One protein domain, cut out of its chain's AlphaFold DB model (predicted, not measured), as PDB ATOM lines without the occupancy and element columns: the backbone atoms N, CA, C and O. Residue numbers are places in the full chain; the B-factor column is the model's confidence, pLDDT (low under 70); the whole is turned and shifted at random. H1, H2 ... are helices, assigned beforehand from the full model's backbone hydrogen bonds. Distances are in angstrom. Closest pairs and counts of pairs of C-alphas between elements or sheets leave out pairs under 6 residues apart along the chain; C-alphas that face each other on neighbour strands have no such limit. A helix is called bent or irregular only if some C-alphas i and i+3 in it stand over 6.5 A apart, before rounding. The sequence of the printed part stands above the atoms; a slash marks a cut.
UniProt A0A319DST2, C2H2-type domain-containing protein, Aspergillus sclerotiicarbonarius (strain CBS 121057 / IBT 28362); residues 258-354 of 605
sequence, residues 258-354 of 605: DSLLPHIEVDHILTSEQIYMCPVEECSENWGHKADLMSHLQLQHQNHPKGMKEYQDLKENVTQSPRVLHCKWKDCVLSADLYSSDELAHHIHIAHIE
ATOM      1  N   ASP A 258     208.022 215.423 252.302       60.47
ATOM      2  CA  ASP A 258     208.549 215.772 253.623       60.47
ATOM      3  C   ASP A 258     209.462 217.010 253.632       60.47
ATOM      4  O   ASP A 258     209.679 217.602 254.682       60.47
ATOM      5  N   SER A 259     210.013 217.406 252.477       67.25
ATOM      6  CA  SER A 259     210.845 218.612 252.338       67.25
ATOM      7  C   SER A 259     210.063 219.843 251.857       67.25
ATOM      8  O   SER A 259     210.504 220.969 252.075       67.25
ATOM      9  N   LEU A 260     208.918 219.652 251.190       75.19
ATOM     10  CA  LEU A 260     208.092 220.738 250.655       75.19
ATOM     11  C   LEU A 260     207.186 221.343 251.736       75.19
ATOM     12  O   LEU A 260     207.026 222.561 251.770       75.19
ATOM     13  N   LEU A 261     206.620 220.517 252.621       71.12
ATOM     14  CA  LEU A 261     205.740 220.983 253.699       71.12
ATOM     15  C   LEU A 261     206.461 221.909 254.702       71.12
ATOM     16  O   LEU A 261     206.020 223.051 254.824       71.12
ATOM     17  N   PRO A 262     207.607 221.530 255.310       73.00
ATOM     18  CA  PRO A 262     208.341 222.422 256.212       73.00
ATOM     19  C   PRO A 262     208.851 223.695 255.526       73.00
ATOM     20  O   PRO A 262     208.969 224.733 256.163       73.00
ATOM     21  N   HIS A 263     209.128 223.652 254.217       80.31
ATOM     22  CA  HIS A 263     209.461 224.852 253.446       80.31
ATOM     23  C   HIS A 263     208.272 225.815 253.321       80.31
ATOM     24  O   HIS A 263     208.451 227.023 253.428       80.31
ATOM     25  N   ILE A 264     207.056 225.312 253.094       73.31
ATOM     26  CA  ILE A 264     205.846 226.149 253.056       73.31
ATOM     27  C   ILE A 264     205.590 226.756 254.438       73.31
ATOM     28  O   ILE A 264     205.394 227.964 254.557       73.31
ATOM     29  N   GLU A 265     205.654 225.925 255.474       70.94
ATOM     30  CA  GLU A 265     205.467 226.308 256.870       70.94
ATOM     31  C   GLU A 265     206.474 227.385 257.311       70.94
ATOM     32  O   GLU A 265     206.072 228.443 257.788       70.94
ATOM     33  N   VAL A 266     207.774 227.188 257.063       68.31
ATOM     34  CA  VAL A 266     208.832 228.131 257.464       68.31
ATOM     35  C   VAL A 266     208.936 229.336 256.524       68.31
ATOM     36  O   VAL A 266     208.807 230.475 256.976       68.31
ATOM     37  N   ASP A 267     209.148 229.125 255.223       68.75
ATOM     38  CA  ASP A 267     209.536 230.188 254.277       68.75
ATOM     39  C   ASP A 267     208.346 230.950 253.658       68.75
ATOM     40  O   ASP A 267     208.562 231.928 252.939       68.75
ATOM     41  N   HIS A 268     207.095 230.526 253.907       75.25
ATOM     42  CA  HIS A 268     205.895 231.173 253.336       75.25
ATOM     43  C   HIS A 268     204.751 231.432 254.321       75.25
ATOM     44  O   HIS A 268     203.917 232.291 254.024       75.25
ATOM     45  N   ILE A 269     204.707 230.747 255.471       67.94
ATOM     46  CA  ILE A 269     203.732 231.003 256.544       67.94
ATOM     47  C   ILE A 269     204.416 231.739 257.708       67.94
ATOM     48  O   ILE A 269     204.153 232.926 257.902       67.94
ATOM     49  N   LEU A 270     205.348 231.102 258.424       64.94
ATOM     50  CA  LEU A 270     206.000 231.641 259.629       64.94
ATOM     51  C   LEU A 270     206.830 232.908 259.384       64.94
ATOM     52  O   LEU A 270     206.733 233.877 260.130       64.94
ATOM     53  N   THR A 271     207.639 232.933 258.325       60.84
ATOM     54  CA  THR A 271     208.426 234.125 257.955       60.84
ATOM     55  C   THR A 271     207.583 235.258 257.362       60.84
ATOM     56  O   THR A 271     208.112 236.350 257.149       60.84
ATOM     57  N   SER A 272     206.291 235.032 257.085       55.28
ATOM     58  CA  SER A 272     205.488 235.975 256.299       55.28
ATOM     59  C   SER A 272     205.008 237.205 257.072       55.28
ATOM     60  O   SER A 272     204.889 238.251 256.443       55.28
ATOM     61  N   GLU A 273     204.800 237.126 258.398       59.12
ATOM     62  CA  GLU A 273     204.756 238.290 259.305       59.12
ATOM     63  C   GLU A 273     204.738 237.888 260.804       59.12
ATOM     64  O   GLU A 273     203.973 237.023 261.212       59.12
ATOM     65  N   GLN A 274     205.510 238.618 261.625       58.09
ATOM     66  CA  GLN A 274     205.567 238.594 263.108       58.09
ATOM     67  C   GLN A 274     206.232 237.383 263.802       58.09
ATOM     68  O   GLN A 274     205.580 236.432 264.218       58.09
ATOM     69  N   ILE A 275     207.528 237.537 264.111       67.00
ATOM     70  CA  ILE A 275     208.167 236.852 265.249       67.00
ATOM     71  C   ILE A 275     207.665 237.504 266.546       67.00
ATOM     72  O   ILE A 275     207.783 238.718 266.722       67.00
ATOM     73  N   TYR A 276     207.143 236.700 267.467       75.12
ATOM     74  CA  TYR A 276     206.709 237.128 268.793       75.12
ATOM     75  C   TYR A 276     207.897 237.087 269.758       75.12
ATOM     76  O   TYR A 276     208.460 236.023 269.988       75.12
ATOM     77  N   MET A 277     208.300 238.229 270.318       78.50
ATOM     78  CA  MET A 277     209.393 238.317 271.300       78.50
ATOM     79  C   MET A 277     208.852 238.368 272.729       78.50
ATOM     80  O   MET A 277     207.776 238.919 272.964       78.50
ATOM     81  N   CYS A 278     209.615 237.858 273.698       85.94
ATOM     82  CA  CYS A 278     209.269 238.054 275.101       85.94
ATOM     83  C   CYS A 278     209.378 239.550 275.484       85.94
ATOM     84  O   CYS A 278     210.396 240.181 275.198       85.94
ATOM     85  N   PRO A 279     208.378 240.145 276.162       79.38
ATOM     86  CA  PRO A 279     208.435 241.529 276.634       79.38
ATOM     87  C   PRO A 279     209.306 241.709 277.889       79.38
ATOM     88  O   PRO A 279     209.432 242.831 278.375       79.38
ATOM     89  N   VAL A 280     209.842 240.643 278.488       86.06
ATOM     90  CA  VAL A 280     210.637 240.715 279.724       86.06
ATOM     91  C   VAL A 280     212.095 240.990 279.366       86.06
ATOM     92  O   VAL A 280     212.699 240.187 278.671       86.06
ATOM     93  N   GLU A 281     212.671 242.094 279.856       81.06
ATOM     94  CA  GLU A 281     214.008 242.581 279.441       81.06
ATOM     95  C   GLU A 281     215.150 241.565 279.677       81.06
ATOM     96  O   GLU A 281     216.188 241.631 279.026       81.06
ATOM     97  N   GLU A 282     214.964 240.627 280.611       78.75
ATOM     98  CA  GLU A 282     215.921 239.559 280.943       78.75
ATOM     99  C   GLU A 282     215.685 238.254 280.147       78.75
ATOM    100  O   GLU A 282     216.426 237.286 280.315       78.75
ATOM    101  N   CYS A 283     214.671 238.207 279.275       81.75
ATOM    102  CA  CYS A 283     214.316 237.043 278.466       81.75
ATOM    103  C   CYS A 283     214.401 237.358 276.964       81.75
ATOM    104  O   CYS A 283     213.582 238.090 276.418       81.75
ATOM    105  N   SER A 284     215.362 236.737 276.279       78.88
ATOM    106  CA  SER A 284     215.596 236.920 274.835       78.88
ATOM    107  C   SER A 284     214.921 235.857 273.952       78.88
ATOM    108  O   SER A 284     215.270 235.709 272.777       78.88
ATOM    109  N   GLU A 285     213.996 235.074 274.508       79.06
ATOM    110  CA  GLU A 285     213.285 234.027 273.770       79.06
ATOM    111  C   GLU A 285     212.210 234.617 272.838       79.06
ATOM    112  O   GLU A 285     211.703 235.728 273.041       79.06
ATOM    113  N   ASN A 286     211.935 233.895 271.751       76.81
ATOM    114  CA  ASN A 286     211.058 234.330 270.671       76.81
ATOM    115  C   ASN A 286     210.409 233.132 269.956       76.81
ATOM    116  O   ASN A 286     210.971 232.037 269.945       76.81
ATOM    117  N   TRP A 287     209.232 233.356 269.364       76.50
ATOM    118  CA  TRP A 287     208.354 232.311 268.831       76.50
ATOM    119  C   TRP A 287     207.715 232.700 267.497       76.50
ATOM    120  O   TRP A 287     207.478 233.877 267.222       76.50
ATOM    121  N   GLY A 288     207.378 231.689 266.694       65.38
ATOM    122  CA  GLY A 288     206.599 231.851 265.463       65.38
ATOM    123  C   GLY A 288     205.100 232.067 265.701       65.38
ATOM    124  O   GLY A 288     204.418 232.627 264.844       65.38
ATOM    125  N   HIS A 289     204.578 231.674 266.870       70.50
ATOM    126  CA  HIS A 289     203.155 231.778 267.181       70.50
ATOM    127  C   HIS A 289     202.865 232.451 268.526       70.50
ATOM    128  O   HIS A 289     203.579 232.315 269.520       70.50
ATOM    129  N   LYS A 290     201.713 233.128 268.565       70.94
ATOM    130  CA  LYS A 290     201.147 233.759 269.763       70.94
ATOM    131  C   LYS A 290     200.831 232.747 270.876       70.94
ATOM    132  O   LYS A 290     200.932 233.096 272.049       70.94
ATOM    133  N   ALA A 291     200.457 231.512 270.526       73.31
ATOM    134  CA  ALA A 291     200.165 230.446 271.490       73.31
ATOM    135  C   ALA A 291     201.405 230.045 272.310       73.31
ATOM    136  O   ALA A 291     201.317 229.895 273.531       73.31
ATOM    137  N   ASP A 292     202.566 229.965 271.659       77.38
ATOM    138  CA  ASP A 292     203.826 229.598 272.305       77.38
ATOM    139  C   ASP A 292     204.321 230.719 273.226       77.38
ATOM    140  O   ASP A 292     204.672 230.451 274.373       77.38
ATOM    141  N   LEU A 293     204.243 231.988 272.786       82.12
ATOM    142  CA  LEU A 293     204.533 233.143 273.648       82.12
ATOM    143  C   LEU A 293     203.607 233.171 274.877       82.12
ATOM    144  O   LEU A 293     204.081 233.381 275.991       82.12
ATOM    145  N   MET A 294     202.296 232.943 274.717       79.75
ATOM    146  CA  MET A 294     201.380 232.889 275.868       79.75
ATOM    147  C   MET A 294     201.736 231.744 276.828       79.75
ATOM    148  O   MET A 294     201.721 231.943 278.042       79.75
ATOM    149  N   SER A 295     202.113 230.577 276.300       79.94
ATOM    150  CA  SER A 295     202.541 229.422 277.101       79.94
ATOM    151  C   SER A 295     203.853 229.696 277.843       79.94
ATOM    152  O   SER A 295     203.958 229.413 279.034       79.94
ATOM    153  N   HIS A 296     204.826 230.332 277.184       87.06
ATOM    154  CA  HIS A 296     206.065 230.805 277.803       87.06
ATOM    155  C   HIS A 296     205.799 231.790 278.938       87.06
ATOM    156  O   HIS A 296     206.270 231.589 280.057       87.06
ATOM    157  N   LEU A 297     205.001 232.832 278.685       85.38
ATOM    158  CA  LEU A 297     204.648 233.836 279.689       85.38
ATOM    159  C   LEU A 297     203.976 233.190 280.913       85.38
ATOM    160  O   LEU A 297     204.335 233.505 282.048       85.38
ATOM    161  N   GLN A 298     203.068 232.236 280.681       85.19
ATOM    162  CA  GLN A 298     202.362 231.494 281.725       85.19
ATOM    163  C   GLN A 298     203.244 230.477 282.476       85.19
ATOM    164  O   GLN A 298     202.853 230.038 283.556       85.19
ATOM    165  N   LEU A 299     204.422 230.099 281.971       83.94
ATOM    166  CA  LEU A 299     205.318 229.137 282.634       83.94
ATOM    167  C   LEU A 299     206.560 229.793 283.252       83.94
ATOM    168  O   LEU A 299     206.886 229.507 284.400       83.94
ATOM    169  N   GLN A 300     207.223 230.702 282.534       83.31
ATOM    170  CA  GLN A 300     208.478 231.334 282.962       83.31
ATOM    171  C   GLN A 300     208.278 232.697 283.644       83.31
ATOM    172  O   GLN A 300     209.161 233.169 284.363       83.31
ATOM    173  N   HIS A 301     207.131 233.357 283.437       88.12
ATOM    174  CA  HIS A 301     206.929 234.758 283.836       88.12
ATOM    175  C   HIS A 301     205.665 235.020 284.674       88.12
ATOM    176  O   HIS A 301     205.279 236.177 284.834       88.12
ATOM    177  N   GLN A 302     205.105 233.984 285.315       84.06
ATOM    178  CA  GLN A 302     203.953 234.071 286.238       84.06
ATOM    179  C   GLN A 302     204.074 235.188 287.289       84.06
ATOM    180  O   GLN A 302     203.102 235.872 287.597       84.06
ATOM    181  N   ASN A 303     205.278 235.386 287.832       84.50
ATOM    182  CA  ASN A 303     205.547 236.371 288.882       84.50
ATOM    183  C   ASN A 303     206.018 237.737 288.343       84.50
ATOM    184  O   ASN A 303     206.299 238.639 289.129       84.50
ATOM    185  N   HIS A 304     206.141 237.907 287.020       84.50
ATOM    186  CA  HIS A 304     206.668 239.131 286.421       84.50
ATOM    187  C   HIS A 304     205.532 240.012 285.867       84.50
ATOM    188  O   HIS A 304     204.871 239.621 284.901       84.50
ATOM    189  N   PRO A 305     205.303 241.230 286.402       83.31
ATOM    190  CA  PRO A 305     204.099 242.009 286.098       83.31
ATOM    191  C   PRO A 305     203.998 242.427 284.626       83.31
ATOM    192  O   PRO A 305     202.902 242.437 284.073       83.31
ATOM    193  N   LYS A 306     205.127 242.706 283.954       84.06
ATOM    194  CA  LYS A 306     205.144 243.000 282.509       84.06
ATOM    195  C   LYS A 306     204.809 241.759 281.667       84.06
ATOM    196  O   LYS A 306     204.182 241.888 280.625       84.06
ATOM    197  N   GLY A 307     205.192 240.568 282.137       83.94
ATOM    198  CA  GLY A 307     204.923 239.300 281.453       83.94
ATOM    199  C   GLY A 307     203.462 238.870 281.586       83.94
ATOM    200  O   GLY A 307     202.813 238.581 280.586       83.94
ATOM    201  N   MET A 308     202.908 238.917 282.802       87.38
ATOM    202  CA  MET A 308     201.493 238.601 283.019       87.38
ATOM    203  C   MET A 308     200.537 239.646 282.436       87.38
ATOM    204  O   MET A 308     199.444 239.273 282.011       87.38
ATOM    205  N   LYS A 309     200.939 240.924 282.348       85.31
ATOM    206  CA  LYS A 309     200.163 241.923 281.602       85.31
ATOM    207  C   LYS A 309     200.108 241.577 280.115       85.31
ATOM    208  O   LYS A 309     199.012 241.505 279.577       85.31
ATOM    209  N   GLU A 310     201.247 241.300 279.478       81.81
ATOM    210  CA  GLU A 310     201.270 240.900 278.065       81.81
ATOM    211  C   GLU A 310     200.473 239.608 277.838       81.81
ATOM    212  O   GLU A 310     199.697 239.528 276.897       81.81
ATOM    213  N   TYR A 311     200.579 238.618 278.732       83.25
ATOM    214  CA  TYR A 311     199.763 237.400 278.668       83.25
ATOM    215  C   TYR A 311     198.261 237.718 278.684       83.25
ATOM    216  O   TYR A 311     197.517 237.176 277.869       83.25
ATOM    217  N   GLN A 312     197.811 238.605 279.577       82.75
ATOM    218  CA  GLN A 312     196.402 238.988 279.667       82.75
ATOM    219  C   GLN A 312     195.960 239.814 278.447       82.75
ATOM    220  O   GLN A 312     194.933 239.497 277.851       82.75
ATOM    221  N   ASP A 313     196.761 240.791 278.014       80.00
ATOM    222  CA  ASP A 313     196.501 241.592 276.812       80.00
ATOM    223  C   ASP A 313     196.441 240.693 275.555       80.00
ATOM    224  O   ASP A 313     195.555 240.847 274.712       80.00
ATOM    225  N   LEU A 314     197.324 239.694 275.430       75.25
ATOM    226  CA  LEU A 314     197.302 238.703 274.350       75.25
ATOM    227  C   LEU A 314     196.059 237.805 274.426       75.25
ATOM    228  O   LEU A 314     195.444 237.555 273.384       75.25
ATOM    229  N   LYS A 315     195.680 237.352 275.625       77.38
ATOM    230  CA  LYS A 315     194.534 236.471 275.897       77.38
ATOM    231  C   LYS A 315     193.189 237.147 275.626       77.38
ATOM    232  O   LYS A 315     192.320 236.540 275.005       77.38
ATOM    233  N   GLU A 316     193.029 238.407 276.020       72.25
ATOM    234  CA  GLU A 316     191.830 239.202 275.720       72.25
ATOM    235  C   GLU A 316     191.748 239.555 274.226       72.25
ATOM    236  O   GLU A 316     190.670 239.512 273.633       72.25
ATOM    237  N   ASN A 317     192.889 239.791 273.568       58.06
ATOM    238  CA  ASN A 317     192.957 240.054 272.128       58.06
ATOM    239  C   ASN A 317     193.119 238.786 271.262       58.06
ATOM    240  O   ASN A 317     193.649 238.861 270.152       58.06
ATOM    241  N   VAL A 318     192.690 237.602 271.720       54.28
ATOM    242  CA  VAL A 318     192.606 236.402 270.851       54.28
ATOM    243  C   VAL A 318     191.592 236.612 269.718       54.28
ATOM    244  O   VAL A 318     191.827 236.170 268.600       54.28
ATOM    245  N   THR A 319     190.518 237.367 269.962       46.75
ATOM    246  CA  THR A 319     189.467 237.678 268.974       46.75
ATOM    247  C   THR A 319     189.727 238.940 268.139       46.75
ATOM    248  O   THR A 319     188.958 239.227 267.226       46.75
ATOM    249  N   GLN A 320     190.794 239.702 268.419       48.38
ATOM    250  CA  GLN A 320     191.063 241.012 267.796       48.38
ATOM    251  C   GLN A 320     192.232 241.012 266.794       48.38
ATOM    252  O   GLN A 320     192.792 242.062 266.486       48.38
ATOM    253  N   SER A 321     192.572 239.852 266.225       43.19
ATOM    254  CA  SER A 321     193.455 239.764 265.054       43.19
ATOM    255  C   SER A 321     192.674 239.343 263.800       43.19
ATOM    256  O   SER A 321     192.836 238.213 263.340       43.19
ATOM    257  N   PRO A 322     191.861 240.230 263.184       48.16
ATOM    258  CA  PRO A 322     191.199 239.981 261.898       48.16
ATOM    259  C   PRO A 322     192.192 240.089 260.721       48.16
ATOM    260  O   PRO A 322     191.897 240.661 259.673       48.16
ATOM    261  N   ARG A 323     193.414 239.577 260.907       53.75
ATOM    262  CA  ARG A 323     194.437 239.458 259.870       53.75
ATOM    263  C   ARG A 323     194.164 238.187 259.088       53.75
ATOM    264  O   ARG A 323     194.764 237.148 259.341       53.75
ATOM    265  N   VAL A 324     193.220 238.305 258.161       61.97
ATOM    266  CA  VAL A 324     192.883 237.236 257.229       61.97
ATOM    267  C   VAL A 324     194.135 236.796 256.474       61.97
ATOM    268  O   VAL A 324     194.797 237.591 255.800       61.97
ATOM    269  N   LEU A 325     194.438 235.509 256.576       69.12
ATOM    270  CA  LEU A 325     195.434 234.845 255.762       69.12
ATOM    271  C   LEU A 325     194.774 234.398 254.452       69.12
ATOM    272  O   LEU A 325     193.681 233.836 254.438       69.12
ATOM    273  N   HIS A 326     195.454 234.636 253.333       72.25
ATOM    274  CA  HIS A 326     195.001 234.215 252.009       72.25
ATOM    275  C   HIS A 326     196.040 233.295 251.374       72.25
ATOM    276  O   HIS A 326     197.243 233.573 251.418       72.25
ATOM    277  N   CYS A 327     195.578 232.225 250.729       79.81
ATOM    278  CA  CYS A 327     196.457 231.326 249.997       79.81
ATOM    279  C   CYS A 327     197.033 232.018 248.756       79.81
ATOM    280  O   CYS A 327     196.300 232.408 247.850       79.81
ATOM    281  N   LYS A 328     198.364 232.148 248.694       76.94
ATOM    282  CA  LYS A 328     199.086 232.723 247.544       76.94
ATOM    283  C   LYS A 328     199.643 231.635 246.619       76.94
ATOM    284  O   LYS A 328     200.582 231.881 245.860       76.94
ATOM    285  N   TRP A 329     199.097 230.420 246.688       81.44
ATOM    286  CA  TRP A 329     199.442 229.343 245.768       81.44
ATOM    287  C   TRP A 329     198.937 229.666 244.363       81.44
ATOM    288  O   TRP A 329     197.821 230.160 244.185       81.44
ATOM    289  N   LYS A 330     199.763 229.398 243.351       68.56
ATOM    290  CA  LYS A 330     199.411 229.705 241.971       68.56
ATOM    291  C   LYS A 330     198.141 228.950 241.558       68.56
ATOM    292  O   LYS A 330     198.032 227.745 241.767       68.56
ATOM    293  N   ASP A 331     197.218 229.683 240.943       70.12
ATOM    294  CA  ASP A 331     195.940 229.189 240.427       70.12
ATOM    295  C   ASP A 331     194.971 228.672 241.530       70.12
ATOM    296  O   ASP A 331     194.022 227.945 241.238       70.12
ATOM    297  N   CYS A 332     195.163 229.080 242.798       79.75
ATOM    298  CA  CYS A 332     194.183 228.853 243.867       79.75
ATOM    299  C   CYS A 332     192.921 229.720 243.688       79.75
ATOM    300  O   CYS A 332     193.001 230.909 243.380       79.75
ATOM    301  N   VAL A 333     191.750 229.113 243.911       71.25
ATOM    302  CA  VAL A 333     190.418 229.741 243.766       71.25
ATOM    303  C   VAL A 333     189.774 230.050 245.131       71.25
ATOM    304  O   VAL A 333     188.743 230.714 245.198       71.25
ATOM    305  N   LEU A 334     190.371 229.596 246.239       68.12
ATOM    306  CA  LEU A 334     189.851 229.825 247.587       68.12
ATOM    307  C   LEU A 334     190.179 231.246 248.069       68.12
ATOM    308  O   LEU A 334     191.188 231.490 248.723       68.12
ATOM    309  N   SER A 335     189.261 232.171 247.788       55.72
ATOM    310  CA  SER A 335     189.178 233.493 248.420       55.72
ATOM    311  C   SER A 335     188.455 233.447 249.776       55.72
ATOM    312  O   SER A 335     187.786 234.410 250.145       55.72
ATOM    313  N   ALA A 336     188.490 232.305 250.465       59.50
ATOM    314  CA  ALA A 336     187.951 232.190 251.811       59.50
ATOM    315  C   ALA A 336     188.909 232.860 252.798       59.50
ATOM    316  O   ALA A 336     190.131 232.790 252.635       59.50
ATOM    317  N   ASP A 337     188.345 233.484 253.823       66.31
ATOM    318  CA  ASP A 337     189.128 234.091 254.884       66.31
ATOM    319  C   ASP A 337     189.625 232.991 255.834       66.31
ATOM    320  O   ASP A 337     188.816 232.284 256.438       66.31
ATOM    321  N   LEU A 338     190.945 232.818 255.944       70.88
ATOM    322  CA  LEU A 338     191.579 231.864 256.861       70.88
ATOM    323  C   LEU A 338     192.112 232.648 258.067       70.88
ATOM    324  O   LEU A 338     192.730 233.700 257.892       70.88
ATOM    325  N   TYR A 339     191.867 232.171 259.287       65.56
ATOM    326  CA  TYR A 339     192.085 232.950 260.515       65.56
ATOM    327  C   TYR A 339     193.260 232.435 261.361       65.56
ATOM    328  O   TYR A 339     193.662 233.088 262.325       65.56
ATOM    329  N   SER A 340     193.853 231.304 260.976       65.88
ATOM    330  CA  SER A 340     195.014 230.696 261.627       65.88
ATOM    331  C   SER A 340     196.050 230.162 260.631       65.88
ATOM    332  O   SER A 340     195.744 229.826 259.483       65.88
ATOM    333  N   SER A 341     197.297 230.058 261.107       60.34
ATOM    334  CA  SER A 341     198.407 229.382 260.415       60.34
ATOM    335  C   SER A 341     198.013 227.968 259.980       60.34
ATOM    336  O   SER A 341     198.261 227.564 258.845       60.34
ATOM    337  N   ASP A 342     197.333 227.250 260.871       64.81
ATOM    338  CA  ASP A 342     197.039 225.826 260.738       64.81
ATOM    339  C   ASP A 342     195.944 225.574 259.694       64.81
ATOM    340  O   ASP A 342     196.070 224.663 258.876       64.81
ATOM    341  N   GLU A 343     194.917 226.431 259.636       70.81
ATOM    342  CA  GLU A 343     193.916 226.425 258.558       70.81
ATOM    343  C   GLU A 343     194.557 226.675 257.187       70.81
ATOM    344  O   GLU A 343     194.200 226.006 256.215       70.81
ATOM    345  N   LEU A 344     195.522 227.599 257.095       77.50
ATOM    346  CA  LEU A 344     196.248 227.871 255.853       77.50
ATOM    347  C   LEU A 344     197.155 226.699 255.450       77.50
ATOM    348  O   LEU A 344     197.116 226.274 254.293       77.50
ATOM    349  N   ALA A 345     197.933 226.149 256.383       75.69
ATOM    350  CA  ALA A 345     198.794 224.994 256.139       75.69
ATOM    351  C   ALA A 345     197.975 223.762 255.706       75.69
ATOM    352  O   ALA A 345     198.287 223.126 254.695       75.69
ATOM    353  N   HIS A 346     196.877 223.477 256.411       76.50
ATOM    354  CA  HIS A 346     195.954 222.392 256.085       76.50
ATOM    355  C   HIS A 346     195.286 222.603 254.718       76.50
ATOM    356  O   HIS A 346     195.274 221.688 253.893       76.50
ATOM    357  N   HIS A 347     194.806 223.817 254.425       82.69
ATOM    358  CA  HIS A 347     194.263 224.161 253.110       82.69
ATOM    359  C   HIS A 347     195.274 223.888 251.986       82.69
ATOM    360  O   HIS A 347     194.916 223.238 251.000       82.69
ATOM    361  N   ILE A 348     196.529 224.334 252.128       79.50
ATOM    362  CA  ILE A 348     197.572 224.109 251.117       79.50
ATOM    363  C   ILE A 348     197.828 222.608 250.932       79.50
ATOM    364  O   ILE A 348     197.907 222.139 249.793       79.50
ATOM    365  N   HIS A 349     197.903 221.840 252.024       77.12
ATOM    366  CA  HIS A 349     198.110 220.394 251.957       77.12
ATOM    367  C   HIS A 349     197.006 219.697 251.147       77.12
ATOM    368  O   HIS A 349     197.288 219.085 250.113       77.12
ATOM    369  N   ILE A 350     195.741 219.871 251.537       78.50
ATOM    370  CA  ILE A 350     194.610 219.184 250.898       78.50
ATOM    371  C   ILE A 350     194.361 219.692 249.466       78.50
ATOM    372  O   ILE A 350     194.182 218.900 248.535       78.50
ATOM    373  N   ALA A 351     194.356 221.014 249.251       78.19
ATOM    374  CA  ALA A 351     193.934 221.610 247.979       78.19
ATOM    375  C   ALA A 351     195.032 221.657 246.904       78.19
ATOM    376  O   ALA A 351     194.712 221.768 245.715       78.19
ATOM    377  N   HIS A 352     196.313 221.606 247.288       80.44
ATOM    378  CA  HIS A 352     197.428 221.832 246.360       80.44
ATOM    379  C   HIS A 352     198.505 220.745 246.362       80.44
ATOM    380  O   HIS A 352     199.198 220.603 245.351       80.44
ATOM    381  N   ILE A 353     198.632 219.970 247.442       73.62
ATOM    382  CA  ILE A 353     199.637 218.906 247.558       73.62
ATOM    383  C   ILE A 353     198.995 217.530 247.316       73.62
ATOM    384  O   ILE A 353     199.443 216.805 246.427       73.62
ATOM    385  N   GLU A 354     197.907 217.189 248.013       73.00
ATOM    386  CA  GLU A 354     197.285 215.857 247.924       73.00
ATOM    387  C   GLU A 354     196.336 215.650 246.727       73.00
ATOM    388  O   GLU A 354     196.110 214.508 246.316       73.00
TER     389      GLU A 354
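AT A GLANCE: This is residues 258 to 354 of the 605 residues of the protein "C2H2-type domain-containing protein" of Aspergillus sclerotiicarbonarius (strain CBS 121057 / IBT 28362) (UniProt A0A319DST2). Two small lobes stand one beyond the other along an elongated whole: a helical hairpin of H2 and H3 at one end, and the first and last helices, H1 and H4, brought together at the other. Two long links run between the lobes; one makes a loop beside the hairpin, where residues 276 to 277 pair briefly with 286 to 287, antiparallel, and the other makes a loop by H4. The 97 printed residues hold four named helices in the order H1, H2, H3, H4 and no named strand, so the class is all helix. The whole is loose, with a radius of gyration of the C-alphas of 15.9 A and spans of 49 by 28 by 17 A.

HOW THE PARTS SIT: H1, residues 258 to 272, touches H4, residues 341 to 354, closest at the C-alphas of Ile 269 and Ser 341, 6.8 A apart. They run opposite ways at a steep tilt of 39 degrees. H2, residues 290 to 300, and H3, residues 305 to 316, form a helical hairpin and touch, closest at the C-alphas of Met 294 and Tyr 311, 5.6 A apart. They run opposite ways at a shallow tilt of 34 degrees, only just short of steep. H1 is apart from H2 and H3, and H4 is apart from both too. In H2 and H3 every O i to N i+4 pair is within hydrogen-bond range; in H4 9 of 10 are, and in H1 5 of 11, beside 3 of 12 O i to N i+3 pairs.

IN THESE COORDINATES: H1 begins at C-alpha 258 (208.549, 215.772, 253.623) and is 20.6 A long. H2 is 15.3 A long and H3 16.3 A. H4, 18.4 A long, ends at C-alpha 354 (197.285, 215.857, 247.924). H1 and H4 are irregular, but only just: C-alphas 267 and 270 are 6.6 A apart, and C-alphas 351 and 354 are 6.7 A apart.

THE WHOLE: The C-alphas farthest apart, those of Asn 303 and Asp 331, are 49.9 A apart. The printed part has no cut. The links from H1 to H2 and from H3 to H4 are long, with 17 and 24 residues; that from H2 to H3 is tight. Mean pLDDT of the printed part is 73.2, and 30 residues are under 70, among them 269 to 275 and 317 to 325.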